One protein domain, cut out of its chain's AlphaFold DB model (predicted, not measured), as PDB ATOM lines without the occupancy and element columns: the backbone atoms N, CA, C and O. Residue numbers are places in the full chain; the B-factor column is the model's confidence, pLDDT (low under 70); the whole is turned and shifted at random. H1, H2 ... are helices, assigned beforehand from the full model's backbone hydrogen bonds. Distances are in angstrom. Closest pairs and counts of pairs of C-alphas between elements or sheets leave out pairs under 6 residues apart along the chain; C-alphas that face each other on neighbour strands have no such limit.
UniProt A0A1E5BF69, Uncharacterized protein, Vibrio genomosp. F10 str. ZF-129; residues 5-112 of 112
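AT A GLANCE: This is residues 5 to 112 of the 112 residues of an uncharacterized protein of Vibrio genomosp. F10 str. ZF-129 (UniProt A0A1E5BF69). One long helix, H5, runs along most of the length of an elongated body, and H2 and H4 pack on it as two slanting helices that run opposite ways. H1 stretches the body at the end where H5 begins, and the short H3 forms a corner with H4, away from H5. The printed part has 108 residues with five named helices, in the order H1, H2, H3, H4, H5, and no named strand; its class is all helix. It is only just loose, close to compact, with a radius of gyration of the C-alphas of 16.1 A, and it spans 57 by 28 by 19 A, only just elongated.

HOW THE PARTS SIT: Start with H1, residues 5 to 16, and compare it with H5, residues 81 to 111: they only just touch, with 3 pairs of C-alphas within 8 A, the closest being those of Glu 9 and Ser 81 at 7.1 A. They run the same way at a shallow tilt of 26 degrees. H2, residues 21 to 38, is apart from H1 but touches residues 91 to 99 of H5, closest at the C-alphas of Val 32 and Cys 95, 5.1 A, at a steep tilt of 51 degrees, the same way. H3, residues 44 to 49, and H4, residues 52 to 71, touch only at the corner, with the C-alphas of Asp 46 and Tyr 54 closest at 5.7 A, and stand about perpendicular at 75 degrees. H3 is apart from H5. H4 touches residues 94 to 106 of H5, closest at the C-alphas of Ala 57 and Ile 102, 5.7 A, opposite ways at a steep tilt of 48 degrees. H2 and H4 only just touch, with 3 pairs of C-alphas within 8 A, closest at Glu 29 and Leu 61, 7.2 A. Every O i to N i+4 pair is within hydrogen-bond range in H1, H2 and H3; in H4 it is 14 of 16 and in H5 25 of 27.

IN THESE COORDINATES: Find C-alpha 5 at (122.952, 380.742, 31.535), where H1 begins and runs 16.8 A. H2 begins at C-alpha 21 and runs 25.2 A, and H3 follows with 8.7 A. H4 runs 28.4 A, with a kink of 29 degrees near residue 64. H5 runs 45.8 A from C-alpha 81 at (115.038, 384.167, 23.660) to C-alpha 111 at (74.461, 387.046, 2.520).

THE WHOLE: The C-alphas of Ile 5 and Glu 112, the two farthest apart, are 58.7 A apart. The printed part has no cut and no long link. Look for pLDDT under 70 in residues 5 to 22, 73 to 77 and 110 to 112; the mean of the printed part is 78.8.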
ATOM      1  N   ILE A   5     124.210 380.096  31.922       53.78
ATOM      2  CA  ILE A   5     122.952 380.742  31.535       53.78
ATOM      3  C   ILE A   5     122.602 380.464  30.062       53.78
ATOM      4  O   ILE A   5     121.456 380.132  29.771       53.78
ATOM      5  N   THR A   6     123.576 380.513  29.145       55.53
ATOM      6  CA  THR A   6     123.333 380.292  27.706       55.53
ATOM      7  C   THR A   6     122.930 378.839  27.442       55.53
ATOM      8  O   THR A   6     121.995 378.571  26.700       55.53
ATOM      9  N   THR A   7     123.554 377.889  28.146       60.94
ATOM     10  CA  THR A   7     123.206 376.458  28.068       60.94
ATOM     11  C   THR A   7     121.798 376.134  28.571       60.94
ATOM     12  O   THR A   7     121.200 375.173  28.095       60.94
ATOM     13  N   PHE A   8     121.264 376.895  29.531       63.56
ATOM     14  CA  PHE A   8     119.902 376.698  30.031       63.56
ATOM     15  C   PHE A   8     118.853 377.267  29.070       63.56
ATOM     16  O   PHE A   8     117.846 376.610  28.815       63.56
ATOM     17  N   GLU A   9     119.097 378.454  28.513       59.38
ATOM     18  CA  GLU A   9     118.212 379.066  27.519       59.38
ATOM     19  C   GLU A   9     118.155 378.234  26.230       59.38
ATOM     20  O   GLU A   9     117.059 377.932  25.763       59.38
ATOM     21  N   ASP A  10     119.300 377.760  25.729       60.84
ATOM     22  CA  ASP A  10     119.375 376.875  24.558       60.84
ATOM     23  C   ASP A  10     118.640 375.540  24.797       60.84
ATOM     24  O   ASP A  10     117.953 375.021  23.911       60.84
ATOM     25  N   ALA A  11     118.740 374.987  26.013       63.56
ATOM     26  CA  ALA A  11     118.028 373.770  26.402       63.56
ATOM     27  C   ALA A  11     116.512 373.990  26.522       63.56
ATOM     28  O   ALA A  11     115.742 373.104  26.159       63.56
ATOM     29  N   LEU A  12     116.072 375.160  26.994       61.44
ATOM     30  CA  LEU A  12     114.658 375.542  27.052       61.44
ATOM     31  C   LEU A  12     114.074 375.756  25.658       61.44
ATOM     32  O   LEU A  12     112.992 375.256  25.378       61.44
ATOM     33  N   ILE A  13     114.800 376.456  24.785       61.84
ATOM     34  CA  ILE A  13     114.413 376.664  23.386       61.84
ATOM     35  C   ILE A  13     114.275 375.310  22.683       61.84
ATOM     36  O   ILE A  13     113.240 375.046  22.076       61.84
ATOM     37  N   SER A  14     115.254 374.417  22.863       61.38
ATOM     38  CA  SER A  14     115.207 373.056  22.310       61.38
ATOM     39  C   SER A  14     114.070 372.211  22.897       61.38
ATOM     40  O   SER A  14     113.463 371.424  22.184       61.38
ATOM     41  N   ALA A  15     113.759 372.362  24.190       59.59
ATOM     42  CA  ALA A  15     112.694 371.608  24.859       59.59
ATOM     43  C   ALA A  15     111.277 372.087  24.504       59.59
ATOM     44  O   ALA A  15     110.311 371.366  24.742       59.59
ATOM     45  N   ILE A  16     111.145 373.309  23.983       60.59
ATOM     46  CA  ILE A  16     109.865 373.880  23.560       60.59
ATOM     47  C   ILE A  16     109.486 373.409  22.137       60.59
ATOM     48  O   ILE A  16     108.315 373.519  21.783       60.59
ATOM     49  N   GLU A  17     110.434 372.867  21.351       57.66
ATOM     50  CA  GLU A  17     110.256 372.265  20.004       57.66
ATOM     51  C   GLU A  17     109.436 373.119  18.999       57.66
ATOM     52  O   GLU A  17     108.995 372.650  17.953       57.66
ATOM     53  N   LEU A  18     109.226 374.414  19.273       56.44
ATOM     54  CA  LEU A  18     108.436 375.321  18.425       56.44
ATOM     55  C   LEU A  18     109.134 375.691  17.111       56.44
ATOM     56  O   LEU A  18     108.526 376.336  16.258       56.44
ATOM     57  N   ASP A  19     110.399 375.323  16.958       53.66
ATOM     58  CA  ASP A  19     111.223 375.558  15.779       53.66
ATOM     59  C   ASP A  19     110.894 374.597  14.623       53.66
ATOM     60  O   ASP A  19     111.219 374.883  13.466       53.66
ATOM     61  N   GLN A  20     110.181 373.493  14.881       58.00
ATOM     62  CA  GLN A  20     109.732 372.599  13.818       58.00
ATOM     63  C   GLN A  20     108.409 373.063  13.196       58.00
ATOM     64  O   GLN A  20     107.395 373.292  13.854       58.00
ATOM     65  N   ALA A  21     108.368 373.101  11.861       55.97
ATOM     66  CA  ALA A  21     107.179 373.487  11.096       55.97
ATOM     67  C   ALA A  21     105.922 372.647  11.424       55.97
ATOM     68  O   ALA A  21     104.794 373.116  11.253       55.97
ATOM     69  N   ARG A  22     106.104 371.403  11.891       55.75
ATOM     70  CA  ARG A  22     105.013 370.517  12.318       55.75
ATOM     71  C   ARG A  22     104.349 371.012  13.606       55.75
ATOM     72  O   ARG A  22     103.121 370.964  13.692       55.75
ATOM     73  N   ASP A  23     105.134 371.541  14.535       70.31
ATOM     74  CA  ASP A  23     104.662 372.041  15.826       70.31
ATOM     75  C   ASP A  23     104.048 373.433  15.692       70.31
ATOM     76  O   ASP A  23     103.006 373.710  16.287       70.31
ATOM     77  N   ILE A  24     104.575 374.255  14.778       73.56
ATOM     78  CA  ILE A  24     103.930 375.514  14.387       73.56
ATOM     79  C   ILE A  24     102.548 375.251  13.785       73.56
ATOM     80  O   ILE A  24     101.577 375.903  14.165       73.56
ATOM     81  N   LYS A  25     102.425 374.280  12.872       77.75
ATOM     82  CA  LYS A  25     101.128 373.932  12.280       77.75
ATOM     83  C   LYS A  25     100.134 373.463  13.342       77.75
ATOM     84  O   LYS A  25      99.040 374.011  13.412       77.75
ATOM     85  N   ALA A  26     100.506 372.487  14.169       79.25
ATOM     86  CA  ALA A  26      99.614 371.956  15.200       79.25
ATOM     87  C   ALA A  26      99.170 373.044  16.192       79.25
ATOM     88  O   ALA A  26      97.995 373.116  16.564       79.25
ATOM     89  N   ARG A  27     100.095 373.935  16.570       82.19
ATOM     90  CA  ARG A  27      99.794 375.079  17.424       82.19
ATOM     91  C   ARG A  27      98.829 376.052  16.757       82.19
ATOM     92  O   ARG A  27      97.820 376.390  17.365       82.19
ATOM     93  N   VAL A  28      99.081 376.447  15.509       83.19
ATOM     94  CA  VAL A  28      98.188 377.360  14.779       83.19
ATOM     95  C   VAL A  28      96.798 376.751  14.615       83.19
ATOM     96  O   VAL A  28      95.810 377.444  14.830       83.19
ATOM     97  N   GLU A  29      96.687 375.458  14.310       85.88
ATOM     98  CA  GLU A  29      95.383 374.796  14.202       85.88
ATOM     99  C   GLU A  29      94.595 374.846  15.521       85.88
ATOM    100  O   GLU A  29      93.408 375.184  15.527       85.88
ATOM    101  N   SER A  30      95.256 374.559  16.646       86.81
ATOM    102  CA  SER A  30      94.651 374.638  17.980       86.81
ATOM    103  C   SER A  30      94.253 376.072  18.344       86.81
ATOM    104  O   SER A  30      93.108 376.332  18.731       86.81
ATOM    105  N   ASP A  31      95.178 377.015  18.186       89.81
ATOM    106  CA  ASP A  31      95.012 378.401  18.615       89.81
ATOM    107  C   ASP A  31      93.964 379.130  17.766       89.81
ATOM    108  O   ASP A  31      93.126 379.844  18.317       89.81
ATOM    109  N   VAL A  32      93.916 378.881  16.452       91.56
ATOM    110  CA  VAL A  32      92.869 379.409  15.561       91.56
ATOM    111  C   VAL A  32      91.487 378.953  16.010       91.56
ATOM    112  O   VAL A  32      90.570 379.772  16.084       91.56
ATOM    113  N   MET A  33      91.313 377.670  16.335       91.19
ATOM    114  CA  MET A  33      90.014 377.153  16.773       91.19
ATOM    115  C   MET A  33      89.591 377.759  18.110       91.19
ATOM    116  O   MET A  33      88.444 378.178  18.263       91.19
ATOM    117  N   ASN A  34      90.524 377.874  19.057       90.75
ATOM    118  CA  ASN A  34      90.261 378.509  20.348       90.75
ATOM    119  C   ASN A  34      89.923 380.000  20.186       90.75
ATOM    120  O   ASN A  34      89.009 380.505  20.842       90.75
ATOM    121  N   LEU A  35      90.602 380.709  19.280       90.94
ATOM    122  CA  LEU A  35      90.293 382.101  18.949       90.94
ATOM    123  C   LEU A  35      88.926 382.238  18.275       90.94
ATOM    124  O   LEU A  35      88.194 383.172  18.598       90.94
ATOM    125  N   CYS A  36      88.543 381.311  17.395       91.00
ATOM    126  CA  CYS A  36      87.211 381.306  16.789       91.00
ATOM    127  C   CYS A  36      86.112 381.160  17.851       91.00
ATOM    128  O   CYS A  36      85.124 381.892  17.791       91.00
ATOM    129  N   VAL A  37      86.308 380.292  18.852       91.69
ATOM    130  CA  VAL A  37      85.389 380.176  19.998       91.69
ATOM    131  C   VAL A  37      85.365 381.469  20.811       91.69
ATOM    132  O   VAL A  37      84.304 382.040  21.055       91.69
ATOM    133  N   LYS A  38      86.540 381.986  21.185       91.62
ATOM    134  CA  LYS A  38      86.671 383.205  21.996       91.62
ATOM    135  C   LYS A  38      86.026 384.429  21.335       91.62
ATOM    136  O   LYS A  38      85.489 385.284  22.033       91.62
ATOM    137  N   LYS A  39      86.089 384.524  20.005       90.12
ATOM    138  CA  LYS A  39      85.481 385.610  19.219       90.12
ATOM    139  C   LYS A  39      84.013 385.359  18.859       90.12
ATOM    140  O   LYS A  39      83.412 386.204  18.203       90.12
ATOM    141  N   GLY A  40      83.435 384.231  19.276       88.31
ATOM    142  CA  GLY A  40      82.038 383.885  19.013       88.31
ATOM    143  C   GLY A  40      81.740 383.556  17.550       88.31
ATOM    144  O   GLY A  40      80.593 383.674  17.126       88.31
ATOM    145  N   LEU A  41      82.755 383.173  16.766       88.38
ATOM    146  CA  LEU A  41      82.559 382.682  15.397       88.38
ATOM    147  C   LEU A  41      81.941 381.280  15.402       88.38
ATOM    148  O   LEU A  41      81.134 380.967  14.537       88.38
ATOM    149  N   ILE A  42      82.307 380.466  16.391       90.94
ATOM    150  CA  ILE A  42      81.752 379.136  16.681       90.94
ATOM    151  C   ILE A  42      81.561 379.008  18.199       90.94
ATOM    152  O   ILE A  42      82.227 379.720  18.951       90.94
ATOM    153  N   CYS A  43      80.698 378.113  18.680       90.50
ATOM    154  CA  CYS A  43      80.622 377.767  20.106       90.50
ATOM    155  C   CYS A  43      81.315 376.427  20.426       90.50
ATOM    156  O   CYS A  43      81.724 375.676  19.540       90.50
ATOM    157  N   GLU A  44      81.453 376.090  21.712       89.38
ATOM    158  CA  GLU A  44      82.009 374.787  22.122       89.38
ATOM    159  C   GLU A  44      81.127 373.607  21.673       89.38
ATOM    160  O   GLU A  44      81.641 372.545  21.313       89.38
ATOM    161  N   GLU A  45      79.802 373.784  21.612       89.44
ATOM    162  CA  GLU A  45      78.908 372.739  21.098       89.44
ATOM    163  C   GLU A  45      79.103 372.509  19.593       89.44
ATOM    164  O   GLU A  45      79.010 371.368  19.132       89.44
ATOM    165  N   ASP A  46      79.442 373.547  18.820       86.25
ATOM    166  CA  ASP A  46      79.778 373.419  17.398       86.25
ATOM    167  C   ASP A  46      81.002 372.524  17.193       86.25
ATOM    168  O   ASP A  46      81.014 371.665  16.302       86.25
ATOM    169  N   LYS A  47      82.013 372.685  18.053       84.69
ATOM    170  CA  LYS A  47      83.238 371.878  18.057       84.69
ATOM    171  C   LYS A  47      82.947 370.420  18.411       84.69
ATOM    172  O   LYS A  47      83.403 369.518  17.707       84.69
ATOM    173  N   GLN A  48      82.142 370.174  19.446       87.31
ATOM    174  CA  GLN A  48      81.774 368.818  19.876       87.31
ATOM    175  C   GLN A  48      80.893 368.091  18.851       87.31
ATOM    176  O   GLN A  48      81.121 366.921  18.541       87.31
ATOM    177  N   SER A  49      79.905 368.788  18.290       89.25
ATOM    178  CA  SER A  49      78.953 368.232  17.318       89.25
ATOM    179  C   SER A  49      79.492 368.187  15.884       89.25
ATOM    180  O   SER A  49      78.859 367.601  14.999       89.25
ATOM    181  N   LYS A  50      80.664 368.791  15.637       88.38
ATOM    182  CA  LYS A  50      81.215 369.039  14.298       88.38
ATOM    183  C   LYS A  50      80.169 369.696  13.398       88.38
ATOM    184  O   LYS A  50      79.840 369.152  12.333       88.38
ATOM    185  N   SER A  51      79.627 370.828  13.840       89.56
ATOM    186  CA  SER A  51      78.592 371.568  13.118       89.56
ATOM    187  C   SER A  51      79.074 372.047  11.741       89.56
ATOM    188  O   SER A  51      80.249 371.927  11.376       89.56
ATOM    189  N   LYS A  52      78.149 372.570  10.926       88.31
ATOM    190  CA  LYS A  52      78.494 373.113   9.601       88.31
ATOM    191  C   LYS A  52      79.503 374.259   9.707       88.31
ATOM    192  O   LYS A  52      80.408 374.321   8.878       88.31
ATOM    193  N   ASP A  53      79.365 375.093  10.731       87.44
ATOM    194  CA  ASP A  53      80.218 376.255  10.961       87.44
ATOM    195  C   ASP A  53      81.605 375.830  11.445       87.44
ATOM    196  O   ASP A  53      82.610 376.282  10.896       87.44
ATOM    197  N   TYR A  54      81.678 374.840  12.342       90.31
ATOM    198  CA  TYR A  54      82.949 374.223  12.726       90.31
ATOM    199  C   TYR A  54      83.685 373.611  11.524       90.31
ATOM    200  O   TYR A  54      84.861 373.883  11.297       90.31
ATOM    201  N   ARG A  55      82.992 372.817  10.693       90.19
ATOM    202  CA  ARG A  55      83.603 372.212   9.493       90.19
ATOM    203  C   ARG A  55      84.053 373.259   8.482       90.19
ATOM    204  O   ARG A  55      85.051 373.046   7.796       90.19
ATOM    205  N   LEU A  56      83.316 374.362   8.364       89.38
ATOM    206  CA  LEU A  56      83.713 375.477   7.518       89.38
ATOM    207  C   LEU A  56      85.007 376.097   8.041       89.38
ATOM    208  O   LEU A  56      85.952 376.199   7.266       89.38
ATOM    209  N   ALA A  57      85.079 376.430   9.333       88.62
ATOM    210  CA  ALA A  57      86.285 376.964   9.960       88.62
ATOM    211  C   ALA A  57      87.498 376.042   9.740       88.62
ATOM    212  O   ALA A  57      88.541 376.515   9.287       88.62
ATOM    213  N   CYS A  58      87.348 374.726   9.948       90.38
ATOM    214  CA  CYS A  58      88.405 373.748   9.664       90.38
ATOM    215  C   CYS A  58      88.833 373.773   8.194       90.38
ATOM    216  O   CYS A  58      90.022 373.804   7.903       90.38
ATOM    217  N   LYS A  59      87.881 373.824   7.257       89.88
ATOM    218  CA  LYS A  59      88.187 373.865   5.822       89.88
ATOM    219  C   LYS A  59      88.913 375.148   5.414       89.88
ATOM    220  O   LYS A  59      89.774 375.112   4.539       89.88
ATOM    221  N   VAL A  60      88.548 376.294   5.993       88.19
ATOM    222  CA  VAL A  60      89.273 377.549   5.744       88.19
ATOM    223  C   VAL A  60      90.691 377.440   6.279       88.19
ATOM    224  O   VAL A  60      91.614 377.746   5.541       88.19
ATOM    225  N   LEU A  61      90.862 376.958   7.509       88.25
ATOM    226  CA  LEU A  61      92.174 376.725   8.104       88.25
ATOM    227  C   LEU A  61      93.028 375.799   7.221       88.25
ATOM    228  O   LEU A  61      94.120 376.190   6.836       88.25
ATOM    229  N   GLU A  62      92.518 374.639   6.807       86.81
ATOM    230  CA  GLU A  62      93.249 373.679   5.961       86.81
ATOM    231  C   GLU A  62      93.693 374.257   4.608       86.81
ATOM    232  O   GLU A  62      94.776 373.928   4.125       86.81
ATOM    233  N   ASN A  63      92.878 375.120   3.996       85.50
ATOM    234  CA  ASN A  63      93.163 375.692   2.678       85.50
ATOM    235  C   ASN A  63      94.021 376.959   2.748       85.50
ATOM    236  O   ASN A  63      94.906 377.166   1.918       85.50
ATOM    237  N   ASP A  64      93.738 377.828   3.713       82.12
ATOM    238  CA  ASP A  64      94.283 379.178   3.753       82.12
ATOM    239  C   ASP A  64      95.546 379.256   4.620       82.12
ATOM    240  O   ASP A  64      96.409 380.079   4.327       82.12
ATOM    241  N   PHE A  65      95.718 378.376   5.616       82.56
ATOM    242  CA  PHE A  65      96.955 378.310   6.402       82.56
ATOM    243  C   PHE A  65      98.185 378.000   5.534       82.56
ATOM    244  O   PHE A  65      99.135 378.781   5.589       82.56
ATOM    245  N   PRO A  66      98.201 376.964   4.663       80.81
ATOM    246  CA  PRO A  66      99.348 376.726   3.785       80.81
ATOM    247  C   PRO A  66      99.646 377.916   2.867       80.81
ATOM    248  O   PRO A  66     100.807 378.250   2.651       80.81
ATOM    249  N   ALA A  67      98.608 378.591   2.360       80.56
ATOM    250  CA  ALA A  67      98.773 379.775   1.523       80.56
ATOM    251  C   ALA A  67      99.394 380.951   2.298       80.56
ATOM    252  O   ALA A  67     100.271 381.631   1.773       80.56
ATOM    253  N   LEU A  68      98.985 381.174   3.550       76.00
ATOM    254  CA  LEU A  68      99.567 382.197   4.425       76.00
ATOM    255  C   LEU A  68     101.016 381.873   4.803       76.00
ATOM    256  O   LEU A  68     101.858 382.769   4.811       76.00
ATOM    257  N   CYS A  69     101.329 380.597   5.038       77.50
ATOM    258  CA  CYS A  69     102.701 380.142   5.261       77.50
ATOM    259  C   CYS A  69     103.603 380.424   4.052       77.50
ATOM    260  O   CYS A  69     104.725 380.883   4.236       77.50
ATOM    261  N   LEU A  70     103.113 380.206   2.825       73.31
ATOM    262  CA  LEU A  70     103.865 380.483   1.591       73.31
ATOM    263  C   LEU A  70     104.109 381.978   1.344       73.31
ATOM    264  O   LEU A  70     105.085 382.337   0.692       73.31
ATOM    265  N   LEU A  71     103.221 382.847   1.830       72.81
ATOM    266  CA  LEU A  71     103.353 384.301   1.688       72.81
ATOM    267  C   LEU A  71     104.345 384.915   2.683       72.81
ATOM    268  O   LEU A  71     104.744 386.067   2.512       72.81
ATOM    269  N   ARG A  72     104.748 384.173   3.718       71.25
ATOM    270  CA  ARG A  72     105.779 384.609   4.659       71.25
ATOM    271  C   ARG A  72     107.160 384.182   4.192       71.25
ATOM    272  O   ARG A  72     107.351 383.094   3.662       71.25
ATOM    273  N   THR A  73     108.148 385.029   4.459       64.19
ATOM    274  CA  THR A  73     109.563 384.846   4.095       64.19
ATOM    275  C   THR A  73     110.290 383.761   4.913       64.19
ATOM    276  O   THR A  73     111.494 383.852   5.116       64.19
ATOM    277  N   GLY A  74     109.586 382.715   5.355       65.44
ATOM    278  CA  GLY A  74     110.097 381.696   6.276       65.44
ATOM    279  C   GLY A  74     110.036 382.130   7.744       65.44
ATOM    280  O   GLY A  74     109.852 383.308   8.055       65.44
ATOM    281  N   PHE A  75     110.143 381.159   8.651       65.88
ATOM    282  CA  PHE A  75     110.309 381.431  10.078       65.88
ATOM    283  C   PHE A  75     111.790 381.715  10.362       65.88
ATOM    284  O   PHE A  75     112.636 381.002   9.816       65.88
ATOM    285  N   PRO A  76     112.118 382.747  11.158       65.94
ATOM    286  CA  PRO A  76     113.496 382.988  11.566       65.94
ATOM    287  C   PRO A  76     114.025 381.794  12.370       65.94
ATOM    288  O   PRO A  76     113.282 381.170  13.130       65.94
ATOM    289  N   GLU A  77     115.305 381.473  12.182       69.19
ATOM    290  CA  GLU A  77     116.009 380.504  13.023       69.19
ATOM    291  C   GLU A  77     116.036 381.031  14.465       69.19
ATOM    292  O   GLU A  77     116.380 382.190  14.694       69.19
ATOM    293  N   VAL A  78     115.630 380.202  15.429       71.06
ATOM    294  CA  VAL A  78     115.555 380.604  16.837       71.06
ATOM    295  C   VAL A  78     116.907 380.346  17.492       71.06
ATOM    296  O   VAL A  78     117.219 379.212  17.841       71.06
ATOM    297  N   LEU A  79     117.714 381.394  17.657       74.06
ATOM    298  CA  LEU A  79     119.054 381.300  18.247       74.06
ATOM    299  C   LEU A  79     119.108 381.841  19.676       74.06
ATOM    300  O   LEU A  79     120.085 381.618  20.387       74.06
ATOM    301  N   ASN A  80     118.096 382.601  20.091       71.44
ATOM    302  CA  ASN A  80     118.009 383.188  21.421       71.44
ATOM    303  C   ASN A  80     116.547 383.438  21.842       71.44
ATOM    304  O   ASN A  80     115.594 383.250  21.083       71.44
ATOM    305  N   SER A  81     116.360 383.899  23.080       71.38
ATOM    306  CA  SER A  81     115.038 384.167  23.660       71.38
ATOM    307  C   SER A  81     114.274 385.327  23.001       71.38
ATOM    308  O   SER A  81     113.039 385.355  23.056       71.38
ATOM    309  N   SER A  82     114.968 386.275  22.364       78.38
ATOM    310  CA  SER A  82     114.343 387.330  21.556       78.38
ATOM    311  C   SER A  82     113.752 386.747  20.275       78.38
ATOM    312  O   SER A  82     112.581 386.994  19.994       78.38
ATOM    313  N   ASP A  83     114.505 385.904  19.567       75.25
ATOM    314  CA  ASP A  83     114.038 385.235  18.346       75.25
ATOM    315  C   ASP A  83     112.824 384.345  18.641       75.25
ATOM    316  O   ASP A  83     111.855 384.321  17.882       75.25
ATOM    317  N   LEU A  84     112.820 383.664  19.795       74.62
ATOM    318  CA  LEU A  84     111.671 382.876  20.243       74.62
ATOM    319  C   LEU A  84     110.438 383.771  20.440       74.62
ATOM    320  O   LEU A  84     109.343 383.437  19.991       74.62
ATOM    321  N   ARG A  85     110.596 384.936  21.077       77.88
ATOM    322  CA  ARG A  85     109.496 385.895  21.258       77.88
ATOM    323  C   ARG A  85     108.960 386.398  19.918       77.88
ATOM    324  O   ARG A  85     107.745 386.520  19.764       77.88
ATOM    325  N   GLU A  86     109.840 386.668  18.962       81.81
ATOM    326  CA  GLU A  86     109.459 387.068  17.606       81.81
ATOM    327  C   GLU A  86     108.712 385.951  16.879       81.81
ATOM    328  O   GLU A  86     107.658 386.207  16.292       81.81
ATOM    329  N   LEU A  87     109.178 384.704  16.992       79.31
ATOM    330  CA  LEU A  87     108.488 383.538  16.451       79.31
ATOM    331  C   LEU A  87     107.086 383.394  17.057       79.31
ATOM    332  O   LEU A  87     106.117 383.227  16.318       79.31
ATOM    333  N   HIS A  88     106.949 383.522  18.378       80.00
ATOM    334  CA  HIS A  88     105.648 383.514  19.051       80.00
ATOM    335  C   HIS A  88     104.727 384.615  18.518       80.00
ATOM    336  O   HIS A  88     103.594 384.325  18.141       80.00
ATOM    337  N   SER A  89     105.221 385.852  18.419       83.19
ATOM    338  CA  SER A  89     104.436 386.964  17.880       83.19
ATOM    339  C   SER A  89     104.031 386.727  16.424       83.19
ATOM    340  O   SER A  89     102.922 387.079  16.021       83.19
ATOM    341  N   ALA A  90     104.911 386.125  15.624       82.50
ATOM    342  CA  ALA A  90     104.613 385.774  14.248       82.50
ATOM    343  C   ALA A  90     103.513 384.703  14.190       82.50
ATOM    344  O   ALA A  90     102.588 384.829  13.383       82.50
ATOM    345  N   VAL A  91     103.591 383.664  15.022       81.88
ATOM    346  CA  VAL A  91     102.569 382.612  15.121       81.88
ATOM    347  C   VAL A  91     101.222 383.200  15.537       81.88
ATOM    348  O   VAL A  91     100.231 382.957  14.854       81.88
ATOM    349  N   ASP A  92     101.188 384.055  16.558       85.69
ATOM    350  CA  ASP A  92      99.953 384.696  17.024       85.69
ATOM    351  C   ASP A  92      99.307 385.547  15.916       85.69
ATOM    352  O   ASP A  92      98.105 385.446  15.664       85.69
ATOM    353  N   GLN A  93     100.113 386.317  15.176       87.75
ATOM    354  CA  GLN A  93      99.628 387.072  14.017       87.75
ATOM    355  C   GLN A  93      99.073 386.149  12.922       87.75
ATOM    356  O   GLN A  93      98.077 386.473  12.283       87.75
ATOM    357  N   MET A  94      99.687 384.982  12.709       86.12
ATOM    358  CA  MET A  94      99.203 384.014  11.723       86.12
ATOM    359  C   MET A  94      97.840 383.450  12.116       86.12
ATOM    360  O   MET A  94      96.957 383.318  11.268       86.12
ATOM    361  N   CYS A  95      97.654 383.149  13.401       89.25
ATOM    362  CA  CYS A  95      96.366 382.721  13.923       89.25
ATOM    363  C   CYS A  95      95.292 383.786  13.665       89.25
ATOM    364  O   CYS A  95      94.211 383.470  13.173       89.25
ATOM    365  N   GLU A  96      95.604 385.055  13.927       90.94
ATOM    366  CA  GLU A  96      94.697 386.181  13.683       90.94
ATOM    367  C   GLU A  96      94.347 386.373  12.197       90.94
ATOM    368  O   GLU A  96      93.178 386.590  11.854       90.94
ATOM    369  N   ASP A  97      95.320 386.215  11.297       90.25
ATOM    370  CA  ASP A  97      95.096 386.290   9.849       90.25
ATOM    371  C   ASP A  97      94.134 385.184   9.379       90.25
ATOM    372  O   ASP A  97      93.185 385.443   8.630       90.25
ATOM    373  N   VAL A  98      94.327 383.949   9.858       89.88
ATOM    374  CA  VAL A  98      93.440 382.818   9.539       89.88
ATOM    375  C   VAL A  98      92.036 383.050  10.100       89.88
ATOM    376  O   VAL A  98      91.049 382.863   9.384       89.88
ATOM    377  N   VAL A  99      91.922 383.490  11.356       92.62
ATOM    378  CA  VAL A  99      90.632 383.792  12.002       92.62
ATOM    379  C   VAL A  99      89.880 384.880  11.238       92.62
ATOM    380  O   VAL A  99      88.671 384.768  11.030       92.62
ATOM    381  N   THR A 100      90.586 385.901  10.754       91.75
ATOM    382  CA  THR A 100      89.999 386.962   9.927       91.75
ATOM    383  C   THR A 100      89.406 386.398   8.635       91.75
ATOM    384  O   THR A 100      88.279 386.742   8.273       91.75
ATOM    385  N   ARG A 101      90.103 385.471   7.967       89.62
ATOM    386  CA  ARG A 101      89.574 384.801   6.768       89.62
ATOM    387  C   ARG A 101      88.396 383.876   7.057       89.62
ATOM    388  O   ARG A 101      87.468 383.808   6.250       89.62
ATOM    389  N   ILE A 102      88.409 383.180   8.196       90.12
ATOM    390  CA  ILE A 102      87.262 382.384   8.657       90.12
ATOM    391  C   ILE A 102      86.048 383.300   8.823       90.12
ATOM    392  O   ILE A 102      85.000 383.026   8.240       90.12
ATOM    393  N   ALA A 103      86.204 384.411   9.545       91.38
ATOM    394  CA  ALA A 103      85.133 385.374   9.770       91.38
ATOM    395  C   ALA A 103      84.567 385.925   8.451       91.38
ATOM    396  O   ALA A 103      83.351 385.929   8.270       91.38
ATOM    397  N   GLN A 104      85.431 386.315   7.508       90.81
ATOM    398  CA  GLN A 104      85.019 386.780   6.178       90.81
ATOM    399  C   GLN A 104      84.171 385.732   5.445       90.81
ATOM    400  O   GLN A 104      83.039 386.019   5.070       90.81
ATOM    401  N   ARG A 105      84.646 384.484   5.336       87.12
ATOM    402  CA  ARG A 105      83.894 383.421   4.642       87.12
ATOM    403  C   ARG A 105      82.586 383.040   5.335       87.12
ATOM    404  O   ARG A 105      81.643 382.615   4.671       87.12
ATOM    405  N   MET A 106      82.525 383.150   6.662       87.50
ATOM    406  CA  MET A 106      81.285 382.933   7.412       87.50
ATOM    407  C   MET A 106      80.268 384.049   7.172       87.50
ATOM    408  O   MET A 106      79.072 383.769   7.124       87.50
ATOM    409  N   LEU A 107      80.725 385.293   7.013       86.06
ATOM    410  CA  LEU A 107      79.868 386.426   6.671       86.06
ATOM    411  C   LEU A 107      79.363 386.335   5.230       86.06
ATOM    412  O   LEU A 107      78.158 386.447   5.029       86.06
ATOM    413  N   ASP A 108      80.237 386.045   4.264       83.75
ATOM    414  CA  ASP A 108      79.866 385.924   2.845       83.75
ATOM    415  C   ASP A 108      78.745 384.890   2.637       83.75
ATOM    416  O   ASP A 108      77.810 385.114   1.875       83.75
ATOM    417  N   ARG A 109      78.772 383.789   3.399       74.75
ATOM    418  CA  ARG A 109      77.730 382.750   3.377       74.75
ATOM    419  C   ARG A 109      76.389 383.139   3.989       74.75
ATOM    420  O   ARG A 109      75.412 382.452   3.730       74.75
ATOM    421  N   LYS A 110      76.341 384.153   4.853       62.97
ATOM    422  CA  LYS A 110      75.084 384.633   5.456       62.97
ATOM    423  C   LYS A 110      74.348 385.621   4.550       62.97
ATOM    424  O   LYS A 110      73.214 385.977   4.858       62.97
ATOM    425  N   VAL A 111      75.013 386.102   3.500       60.34
ATOM    426  CA  VAL A 111      74.461 387.046   2.520       60.34
ATOM    427  C   VAL A 111      73.812 386.312   1.331       60.34
ATOM    428  O   VAL A 111      73.006 386.918   0.628       60.34
ATOM    429  N   GLU A 112      74.113 385.020   1.141       46.28
ATOM    430  CA  GLU A 112      73.429 384.097   0.211       46.28
ATOM    431  C   GLU A 112      72.177 383.455   0.832       46.28
ATOM    432  O   GLU A 112      71.177 383.303   0.092       46.28
TER     433      GLU A 112